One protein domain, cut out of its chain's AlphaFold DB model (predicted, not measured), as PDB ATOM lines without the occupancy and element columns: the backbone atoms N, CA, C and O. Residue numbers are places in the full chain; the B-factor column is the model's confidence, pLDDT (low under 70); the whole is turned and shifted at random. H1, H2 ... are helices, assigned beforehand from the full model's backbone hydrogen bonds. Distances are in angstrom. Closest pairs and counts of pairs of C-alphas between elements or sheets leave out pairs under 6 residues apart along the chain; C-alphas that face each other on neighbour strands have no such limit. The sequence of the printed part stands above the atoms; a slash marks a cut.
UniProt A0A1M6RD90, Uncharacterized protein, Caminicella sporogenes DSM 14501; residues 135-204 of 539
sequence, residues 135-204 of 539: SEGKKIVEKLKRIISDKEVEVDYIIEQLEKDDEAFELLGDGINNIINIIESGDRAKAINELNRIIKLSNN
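This is residues 135 to 204 of the 539 residues of an uncharacterized protein of Caminicella sporogenes DSM 14501 (UniProt A0A1M6RD90). The longest helix, H5, lies side by side with H1 and H4, and with H2 these make a small up-and-down bundle of four helices, in which H1, H5, H4 and H2 form a ring that is loosest between H1 and H2. The fifth and shortest helix, H3, runs crosswise beyond the last residue of H2, packing on the early part of H1. The printed part has 70 residues with five named helices, in the order H1, H2, H3, H4, H5, and no named strand, and the class is all helix. It is compact, with a radius of gyration of the C-alphas of 11.0 A, and its spans are 32 by 21 by 19 A.

Find C-alpha 188 at (29.769, -10.274, 20.554); from there H5, residues 188 to 203, runs 22.6 A to C-alpha 203 at (25.409, -31.907, 15.756). H1, residues 135 to 149, begins at C-alpha 135 at (15.677, -29.170, 22.308) and is 20.8 A long. Look next at H4, residues 175 to 184, 14.5 A long, and at H2, residues 155 to 163, 12.5 A long. H3, residues 166 to 172, is 10.0 A long.

Start at H5, which touches H4 in a helical hairpin: the closest C-alphas, those of Ile 179 and Ala 191, are 5.3 A apart, and the helices run opposite ways at a shallow tilt of 10 degrees. With residues 188 to 195 alone H5 touches H1, opposite ways at a shallow tilt of 12 degrees; the closest C-alphas are those of Lys 145 and Ile 192, 6.2 A apart. Move on from H4 to H2: they touch, opposite ways at a shallow tilt of 12 degrees, closest at the C-alphas of Ile 159 and Ile 180, 6.2 A apart. H1 and H2, also a helical hairpin, only just touch, with 3 pairs of C-alphas within 8 A, through residues 144 to 148 of H1 alone; the closest C-alphas, those of Ile 147 and Ile 158, are 6.6 A apart. H2 and H5 are apart, and H1 and H4 are only just apart, 8.0 A at the closest. Look then at H3, about perpendicular to H1 at 87 degrees, which touches residues 137 to 141 of H1 alone, closest at the C-alphas of Ile 140 and Ala 168, 6.5 A apart. H3 and H2 only just touch, with 3 pairs of C-alphas within 8 A, and only at the corner by their link. In H1, H2, H3, H4 and H5 every backbone O i to N i+4 pair is within hydrogen-bond range.

The two C-alphas farthest apart are those of Glu 152 and Asn 204, 33.8 A. The printed part has no cut, and the four links between the helices are tight. The mean pLDDT of the printed part is 83.6; look for values under 70 at residues 135 to 138 and 202 to 204.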
ATOM      1  N   SER A 135      16.749 -30.174  22.284       55.81
ATOM      2  CA  SER A 135      15.677 -29.170  22.308       55.81
ATOM      3  C   SER A 135      15.891 -28.119  23.405       55.81
ATOM      4  O   SER A 135      15.549 -26.952  23.212       55.81
ATOM      5  N   GLU A 136      16.495 -28.516  24.519       59.69
ATOM      6  CA  GLU A 136      16.734 -27.694  25.705       59.69
ATOM      7  C   GLU A 136      18.007 -26.864  25.573       59.69
ATOM      8  O   GLU A 136      17.957 -25.648  25.657       59.69
ATOM      9  N   GLY A 137      19.102 -27.479  25.152       65.69
ATOM     10  CA  GLY A 137      20.329 -26.834  24.723       65.69
ATOM     11  C   GLY A 137      20.112 -25.872  23.564       65.69
ATOM     12  O   GLY A 137      20.673 -24.782  23.564       65.69
ATOM     13  N   LYS A 138      19.202 -26.166  22.622       69.25
ATOM     14  CA  LYS A 138      18.784 -25.166  21.629       69.25
ATOM     15  C   LYS A 138      18.053 -23.985  22.277       69.25
ATOM     16  O   LYS A 138      18.287 -22.855  21.864       69.25
ATOM     17  N   LYS A 139      17.193 -24.201  23.281       73.12
ATOM     18  CA  LYS A 139      16.541 -23.102  24.024       73.12
ATOM     19  C   LYS A 139      17.551 -22.288  24.837       73.12
ATOM     20  O   LYS A 139      17.476 -21.064  24.785       73.12
ATOM     21  N   ILE A 140      18.493 -22.940  25.521       76.50
ATOM     22  CA  ILE A 140      19.582 -22.314  26.284       76.50
ATOM     23  C   ILE A 140      20.435 -21.474  25.341       76.50
ATOM     24  O   ILE A 140      20.615 -20.284  25.562       76.50
ATOM     25  N   VAL A 141      20.858 -22.032  24.210       80.56
ATOM     26  CA  VAL A 141      21.603 -21.282  23.199       80.56
ATOM     27  C   VAL A 141      20.794 -20.095  22.689       80.56
ATOM     28  O   VAL A 141      21.332 -18.997  22.602       80.56
ATOM     29  N   GLU A 142      19.527 -20.268  22.313       84.12
ATOM     30  CA  GLU A 142      18.726 -19.147  21.811       84.12
ATOM     31  C   GLU A 142      18.504 -18.072  22.892       84.12
ATOM     32  O   GLU A 142      18.505 -16.881  22.575       84.12
ATOM     33  N   LYS A 143      18.397 -18.459  24.171       87.00
ATOM     34  CA  LYS A 143      18.405 -17.546  25.326       87.00
ATOM     35  C   LYS A 143      19.734 -16.784  25.403       87.00
ATOM     36  O   LYS A 143      19.715 -15.556  25.427       87.00
ATOM     37  N   LEU A 144      20.872 -17.476  25.343       86.31
ATOM     38  CA  LEU A 144      22.206 -16.869  25.382       86.31
ATOM     39  C   LEU A 144      22.461 -15.951  24.182       86.31
ATOM     40  O   LEU A 144      22.962 -14.845  24.350       86.31
ATOM     41  N   LYS A 145      22.042 -16.339  22.973       89.38
ATOM     42  CA  LYS A 145      22.121 -15.482  21.781       89.38
ATOM     43  C   LYS A 145      21.355 -14.187  21.965       89.38
ATOM     44  O   LYS A 145      21.857 -13.147  21.547       89.38
ATOM     45  N   ARG A 146      20.155 -14.236  22.552       90.94
ATOM     46  CA  ARG A 146      19.363 -13.029  22.828       90.94
ATOM     47  C   ARG A 146      20.100 -12.109  23.793       90.94
ATOM     48  O   ARG A 146      20.249 -10.939  23.470       90.94
ATOM     49  N   ILE A 147      20.618 -12.656  24.893       88.81
ATOM     50  CA  ILE A 147      21.381 -11.899  25.896       88.81
ATOM     51  C   ILE A 147      22.637 -11.268  25.268       88.81
ATOM     52  O   ILE A 147      22.863 -10.072  25.406       88.81
ATOM     53  N   ILE A 148      23.421 -12.037  24.504       89.62
ATOM     54  CA  ILE A 148      24.662 -11.555  23.873       89.62
ATOM     55  C   ILE A 148      24.378 -10.508  22.780       89.62
ATOM     56  O   ILE A 148      25.131  -9.541  22.627       89.62
ATOM     57  N   SER A 149      23.299 -10.681  22.010       90.44
ATOM     58  CA  SER A 149      22.937  -9.778  20.905       90.44
ATOM     59  C   SER A 149      22.392  -8.431  21.376       90.44
ATOM     60  O   SER A 149      22.393  -7.476  20.595       90.44
ATOM     61  N   ASP A 150      21.918  -8.343  22.619       91.31
ATOM     62  CA  ASP A 150      21.323  -7.131  23.163       91.31
ATOM     63  C   ASP A 150      22.398  -6.107  23.543       91.31
ATOM     64  O   ASP A 150      23.056  -6.215  24.578       91.31
ATOM     65  N   LYS A 151      22.588  -5.101  22.683       86.44
ATOM     66  CA  LYS A 151      23.619  -4.063  22.833       86.44
ATOM     67  C   LYS A 151      23.458  -3.207  24.091       86.44
ATOM     68  O   LYS A 151      24.428  -2.555  24.463       86.44
ATOM     69  N   GLU A 152      22.275  -3.188  24.701       88.94
ATOM     70  CA  GLU A 152      21.997  -2.395  25.905       88.94
ATOM     71  C   GLU A 152      22.430  -3.110  27.190       88.94
ATOM     72  O   GLU A 152      22.599  -2.471  28.226       88.94
ATOM     73  N   VAL A 153      22.655  -4.425  27.129       87.88
ATOM     74  CA  VAL A 153      23.082  -5.230  28.275       87.88
ATOM     75  C   VAL A 153      24.589  -5.087  28.488       87.88
ATOM     76  O   VAL A 153      25.367  -5.285  27.554       87.88
ATOM     77  N   GLU A 154      25.021  -4.767  29.708       90.12
ATOM     78  CA  GLU A 154      26.443  -4.659  30.062       90.12
ATOM     79  C   GLU A 154      27.159  -6.018  30.021       90.12
ATOM     80  O   GLU A 154      26.569  -7.057  30.311       90.12
ATOM     81  N   VAL A 155      28.449  -6.010  29.668       87.06
ATOM     82  CA  VAL A 155      29.270  -7.231  29.539       87.06
ATOM     83  C   VAL A 155      29.286  -8.042  30.835       87.06
ATOM     84  O   VAL A 155      29.044  -9.247  30.786       87.06
ATOM     85  N   ASP A 156      29.468  -7.380  31.976       88.12
ATOM     86  CA  ASP A 156      29.543  -8.030  33.289       88.12
ATOM     87  C   ASP A 156      28.254  -8.796  33.625       88.12
ATOM     88  O   ASP A 156      28.308  -9.906  34.150       88.12
ATOM     89  N   TYR A 157      27.088  -8.267  33.235       89.06
ATOM     90  CA  TYR A 157      25.811  -8.961  33.416       89.06
ATOM     91  C   TYR A 157      25.704 -10.210  32.536       89.06
ATOM     92  O   TYR A 157      25.189 -11.237  32.974       89.06
ATOM     93  N   ILE A 158      26.184 -10.149  31.289       84.31
ATOM     94  CA  ILE A 158      26.171 -11.310  30.385       84.31
ATOM     95  C   ILE A 158      27.025 -12.439  30.972       84.31
ATOM     96  O   ILE A 158      26.603 -13.594  30.945       84.31
ATOM     97  N   ILE A 159      28.195 -12.100  31.520       85.50
ATOM     98  CA  ILE A 159      29.103 -13.052  32.171       85.50
ATOM     99  C   ILE A 159      28.447 -13.633  33.424       85.50
ATOM    100  O   ILE A 159      28.368 -14.849  33.552       85.50
ATOM    101  N   GLU A 160      27.868 -12.794  34.286       87.94
ATOM    102  CA  GLU A 160      27.166 -13.249  35.491       87.94
ATOM    103  C   GLU A 160      26.014 -14.215  35.161       87.94
ATOM    104  O   GLU A 160      25.801 -15.198  35.870       87.94
ATOM    105  N   GLN A 161      25.262 -13.965  34.081       85.06
ATOM    106  CA  GLN A 161      24.219 -14.891  33.630       85.06
ATOM    107  C   GLN A 161      24.794 -16.208  33.103       85.06
ATOM    108  O   GLN A 161      24.182 -17.245  33.326       85.06
ATOM    109  N   LEU A 162      25.940 -16.185  32.415       81.12
ATOM    110  CA  LEU A 162      26.612 -17.393  31.927       81.12
ATOM    111  C   LEU A 162      27.184 -18.237  33.074       81.12
ATOM    112  O   LEU A 162      27.080 -19.457  33.034       81.12
ATOM    113  N   GLU A 163      27.753 -17.601  34.096       82.19
ATOM    114  CA  GLU A 163      28.340 -18.283  35.257       82.19
ATOM    115  C   GLU A 163      27.292 -18.871  36.210       82.19
ATOM    116  O   GLU A 163      27.572 -19.848  36.898       82.19
ATOM    117  N   LYS A 164      26.090 -18.282  36.269       83.62
ATOM    118  CA  LYS A 164      24.987 -18.751  37.128       83.62
ATOM    119  C   LYS A 164      24.057 -19.766  36.461       83.62
ATOM    120  O   LYS A 164      23.155 -20.273  37.126       83.62
ATOM    121  N   ASP A 165      24.200 -20.000  35.160       80.19
ATOM    122  CA  ASP A 165      23.343 -20.916  34.406       80.19
ATOM    123  C   ASP A 165      24.001 -22.304  34.363       80.19
ATOM    124  O   ASP A 165      24.733 -22.637  33.429       80.19
ATOM    125  N   ASP A 166      23.758 -23.099  35.414       74.50
ATOM    126  CA  ASP A 166      24.308 -24.455  35.574       74.50
ATOM    127  C   ASP A 166      24.035 -25.335  34.335       74.50
ATOM    128  O   ASP A 166      24.905 -26.093  33.899       74.50
ATOM    129  N   GLU A 167      22.867 -25.171  33.699       71.62
ATOM    130  CA  GLU A 167      22.481 -25.903  32.485       71.62
ATOM    131  C   GLU A 167      23.343 -25.499  31.274       71.62
ATOM    132  O   GLU A 167      23.694 -26.332  30.433       71.62
ATOM    133  N   ALA A 168      23.715 -24.218  31.165       74.44
ATOM    134  CA  ALA A 168      24.621 -23.744  30.121       74.44
ATOM    135  C   ALA A 168      26.050 -24.259  30.326       74.44
ATOM    136  O   ALA A 168      26.719 -24.593  29.346       74.44
ATOM    137  N   PHE A 169      26.508 -24.336  31.577       77.50
ATOM    138  CA  PHE A 169      27.837 -24.844  31.910       77.50
ATOM    139  C   PHE A 169      27.956 -26.340  31.597       77.50
ATOM    140  O   PHE A 169      28.923 -26.762  30.963       77.50
ATOM    141  N   GLU A 170      26.939 -27.130  31.955       71.94
ATOM    142  CA  GLU A 170      26.867 -28.559  31.632       71.94
ATOM    143  C   GLU A 170      26.832 -28.802  30.112       71.94
ATOM    144  O   GLU A 170      27.524 -29.682  29.598       71.94
ATOM    145  N   LEU A 171      26.084 -27.977  29.370       73.62
ATOM    146  CA  LEU A 171      25.963 -28.094  27.916       73.62
ATOM    147  C   LEU A 171      27.237 -27.688  27.161       73.62
ATOM    148  O   LEU A 171      27.588 -28.309  26.155       73.62
ATOM    149  N   LEU A 172      27.874 -26.589  27.568       80.38
ATOM    150  CA  LEU A 172      28.967 -25.961  26.818       80.38
ATOM    151  C   LEU A 172      30.354 -26.407  27.302       80.38
ATOM    152  O   LEU A 172      31.322 -26.253  26.547       80.38
ATOM    153  N   GLY A 173      30.461 -26.951  28.519       83.69
ATOM    154  CA  GLY A 173      31.724 -27.331  29.152       83.69
ATOM    155  C   GLY A 173      32.747 -26.193  29.100       83.69
ATOM    156  O   GLY A 173      32.406 -25.020  29.241       83.69
ATOM    157  N   ASP A 174      34.000 -26.516  28.773       82.94
ATOM    158  CA  ASP A 174      35.076 -25.524  28.607       82.94
ATOM    159  C   ASP A 174      34.799 -24.478  27.509       82.94
ATOM    160  O   ASP A 174      35.409 -23.404  27.485       82.94
ATOM    161  N   GLY A 175      33.859 -24.757  26.597       85.50
ATOM    162  CA  GLY A 175      33.417 -23.816  25.573       85.50
ATOM    163  C   GLY A 175      32.822 -22.532  26.155       85.50
ATOM    164  O   GLY A 175      32.922 -21.483  25.515       85.50
ATOM    165  N   ILE A 176      32.273 -22.578  27.376       88.81
ATOM    166  CA  ILE A 176      31.705 -21.398  28.036       88.81
ATOM    167  C   ILE A 176      32.778 -20.359  28.377       88.81
ATOM    168  O   ILE A 176      32.585 -19.176  28.110       88.81
ATOM    169  N   ASN A 177      33.954 -20.797  28.836       89.69
ATOM    170  CA  ASN A 177      35.074 -19.908  29.157       89.69
ATOM    171  C   ASN A 177      35.606 -19.211  27.900       89.69
ATOM    172  O   ASN A 177      35.946 -18.031  27.923       89.69
ATOM    173  N   ASN A 178      35.619 -19.915  26.764       91.94
ATOM    174  CA  ASN A 178      35.970 -19.306  25.484       91.94
ATOM    175  C   ASN A 178      34.953 -18.240  25.065       91.94
ATOM    176  O   ASN A 178      35.348 -17.188  24.567       91.94
ATOM    177  N   ILE A 179      33.658 -18.483  25.283       91.81
ATOM    178  CA  ILE A 179      32.606 -17.497  25.014       91.81
ATOM    179  C   ILE A 179      32.771 -16.274  25.924       91.81
ATOM    180  O   ILE A 179      32.742 -15.158  25.410       91.81
ATOM    181  N   ILE A 180      33.009 -16.473  27.226       91.75
ATOM    182  CA  ILE A 180      33.266 -15.396  28.197       91.75
ATOM    183  C   ILE A 180      34.453 -14.540  27.738       91.75
ATOM    184  O   ILE A 180      34.281 -13.343  27.519       91.75
ATOM    185  N   ASN A 181      35.603 -15.154  27.437       93.12
ATOM    186  CA  ASN A 181      36.797 -14.447  26.951       93.12
ATOM    187  C   ASN A 181      36.529 -13.630  25.669       93.12
ATOM    188  O   ASN A 181      37.074 -12.542  25.470       93.12
ATOM    189  N   ILE A 182      35.693 -14.147  24.759       94.31
ATOM    190  CA  ILE A 182      35.317 -13.423  23.539       94.31
ATOM    191  C   ILE A 182      34.411 -12.226  23.873       94.31
ATOM    192  O   ILE A 182      34.588 -11.151  23.292       94.31
ATOM    193  N   ILE A 183      33.469 -12.381  24.805       91.50
ATOM    194  CA  ILE A 183      32.575 -11.301  25.245       91.50
ATOM    195  C   ILE A 183      33.370 -10.197  25.956       91.50
ATOM    196  O   ILE A 183      33.158  -9.025  25.641       91.50
ATOM    197  N   GLU A 184      34.326 -10.548  26.820       92.06
ATOM    198  CA  GLU A 184      35.231  -9.600  27.494       92.06
ATOM    199  C   GLU A 184      36.051  -8.767  26.500       92.06
ATOM    200  O   GLU A 184      36.281  -7.576  26.710       92.06
ATOM    201  N   SER A 185      36.436  -9.356  25.364       92.94
ATOM    202  CA  SER A 185      37.125  -8.633  24.285       92.94
ATOM    203  C   SER A 185      36.222  -7.667  23.496       92.94
ATOM    204  O   SER A 185      36.701  -6.942  22.624       92.94
ATOM    205  N   GLY A 186      34.914  -7.655  23.777       91.00
ATOM    206  CA  GLY A 186      33.909  -6.828  23.108       91.00
ATOM    207  C   GLY A 186      33.359  -7.411  21.799       91.00
ATOM    208  O   GLY A 186      32.494  -6.795  21.172       91.00
ATOM    209  N   ASP A 187      33.801  -8.600  21.374       93.88
ATOM    210  CA  ASP A 187      33.428  -9.197  20.084       93.88
ATOM    211  C   ASP A 187      32.215 -10.138  20.194       93.88
ATOM    212  O   ASP A 187      32.283 -11.362  20.055       93.88
ATOM    213  N   ARG A 188      31.042  -9.542  20.416       91.56
ATOM    214  CA  ARG A 188      29.769 -10.274  20.554       91.56
ATOM    215  C   ARG A 188      29.409 -11.115  19.327       91.56
ATOM    216  O   ARG A 188      28.817 -12.185  19.461       91.56
ATOM    217  N   ALA A 189      29.766 -10.656  18.128       92.81
ATOM    218  CA  ALA A 189      29.504 -11.395  16.896       92.81
ATOM    219  C   ALA A 189      30.313 -12.699  16.862       92.81
ATOM    220  O   ALA A 189      29.781 -13.759  16.518       92.81
ATOM    221  N   LYS A 190      31.581 -12.643  17.281       94.69
ATOM    222  CA  LYS A 190      32.427 -13.823  17.427       94.69
ATOM    223  C   LYS A 190      31.935 -14.752  18.537       94.69
ATOM    224  O   LYS A 190      31.951 -15.959  18.320       94.69
ATOM    225  N   ALA A 191      31.409 -14.224  19.644       93.56
ATOM    226  CA  ALA A 191      30.814 -15.042  20.706       93.56
ATOM    227  C   ALA A 191      29.599 -15.841  20.198       93.56
ATOM    228  O   ALA A 191      29.498 -17.044  20.426       93.56
ATOM    229  N   ILE A 192      28.709 -15.206  19.424       91.94
ATOM    230  CA  ILE A 192      27.555 -15.880  18.801       91.94
ATOM    231  C   ILE A 192      28.006 -16.928  17.774       91.94
ATOM    232  O   ILE A 192      27.419 -18.009  17.686       91.94
ATOM    233  N   ASN A 193      29.038 -16.626  16.984       92.88
ATOM    234  CA  ASN A 193      29.606 -17.583  16.035       92.88
ATOM    235  C   ASN A 193      30.219 -18.791  16.745       92.88
ATOM    236  O   ASN A 193      30.038 -19.911  16.273       92.88
ATOM    237  N   GLU A 194      30.880 -18.576  17.880       92.12
ATOM    238  CA  GLU A 194      31.448 -19.641  18.699       92.12
ATOM    239  C   GLU A 194      30.355 -20.518  19.316       92.12
ATOM    240  O   GLU A 194      30.403 -21.739  19.192       92.12
ATOM    241  N   LEU A 195      29.292 -19.911  19.845       89.38
ATOM    242  CA  LEU A 195      28.107 -20.622  20.327       89.38
ATOM    243  C   LEU A 195      27.474 -21.483  19.211       89.38
ATOM    244  O   LEU A 195      27.168 -22.658  19.405       89.38
ATOM    245  N   ASN A 196      27.335 -20.932  17.998       87.50
ATOM    246  CA  ASN A 196      26.856 -21.677  16.828       87.50
ATOM    247  C   ASN A 196      27.821 -22.790  16.395       87.50
ATOM    248  O   ASN A 196      27.370 -23.824  15.899       87.50
ATOM    249  N   ARG A 197      29.137 -22.583  16.536       88.75
ATOM    250  CA  ARG A 197      30.170 -23.579  16.232       88.75
ATOM    251  C   ARG A 197      30.069 -24.753  17.197       88.75
ATOM    252  O   ARG A 197      30.034 -25.883  16.727       88.75
ATOM    253  N   ILE A 198      29.953 -24.487  18.498       82.56
ATOM    254  CA  ILE A 198      29.797 -25.512  19.540       82.56
ATOM    255  C   ILE A 198      28.556 -26.370  19.261       82.56
ATOM    256  O   ILE A 198      28.660 -27.591  19.249       82.56
ATOM    257  N   ILE A 199      27.423 -25.761  18.886       78.44
ATOM    258  CA  ILE A 199      26.218 -26.517  18.487       78.44
ATOM    259  C   ILE A 199      26.418 -27.312  17.201       78.44
ATOM    260  O   ILE A 199      25.944 -28.433  17.060       78.44
ATOM    261  N   LYS A 200      27.054 -26.718  16.188       79.69
ATOM    262  CA  LYS A 200      27.304 -27.441  14.936       79.69
ATOM    263  C   LYS A 200      28.214 -28.638  15.172       79.69
ATOM    264  O   LYS A 200      28.012 -29.663  14.536       79.69
ATOM    265  N   LEU A 201      29.180 -28.513  16.075       72.31
ATOM    266  CA  LEU A 201      30.065 -29.604  16.457       72.31
ATOM    267  C   LEU A 201      29.351 -30.658  17.299       72.31
ATOM    268  O   LEU A 201      29.576 -31.840  17.055       72.31
ATOM    269  N   SER A 202      28.438 -30.261  18.191       66.31
ATOM    270  CA  SER A 202      27.571 -31.220  18.884       66.31
ATOM    271  C   SER A 202      26.596 -31.928  17.933       66.31
ATOM    272  O   SER A 202      26.230 -33.070  18.177       66.31
ATOM    273  N   ASN A 203      26.240 -31.305  16.804       59.88
ATOM    274  CA  ASN A 203      25.409 -31.907  15.756       59.88
ATOM    275  C   ASN A 203      26.156 -32.816  14.767       59.88
ATOM    276  O   ASN A 203      25.525 -33.664  14.142       59.88
ATOM    277  N   ASN A 204      27.463 -32.616  14.568       53.50
ATOM    278  CA  ASN A 204      28.216 -33.226  13.462       53.50
ATOM    279  C   ASN A 204      29.132 -34.401  13.862       53.50
ATOM    280  O   ASN A 204      29.903 -34.849  13.022       53.50
TER     281      ASN A 204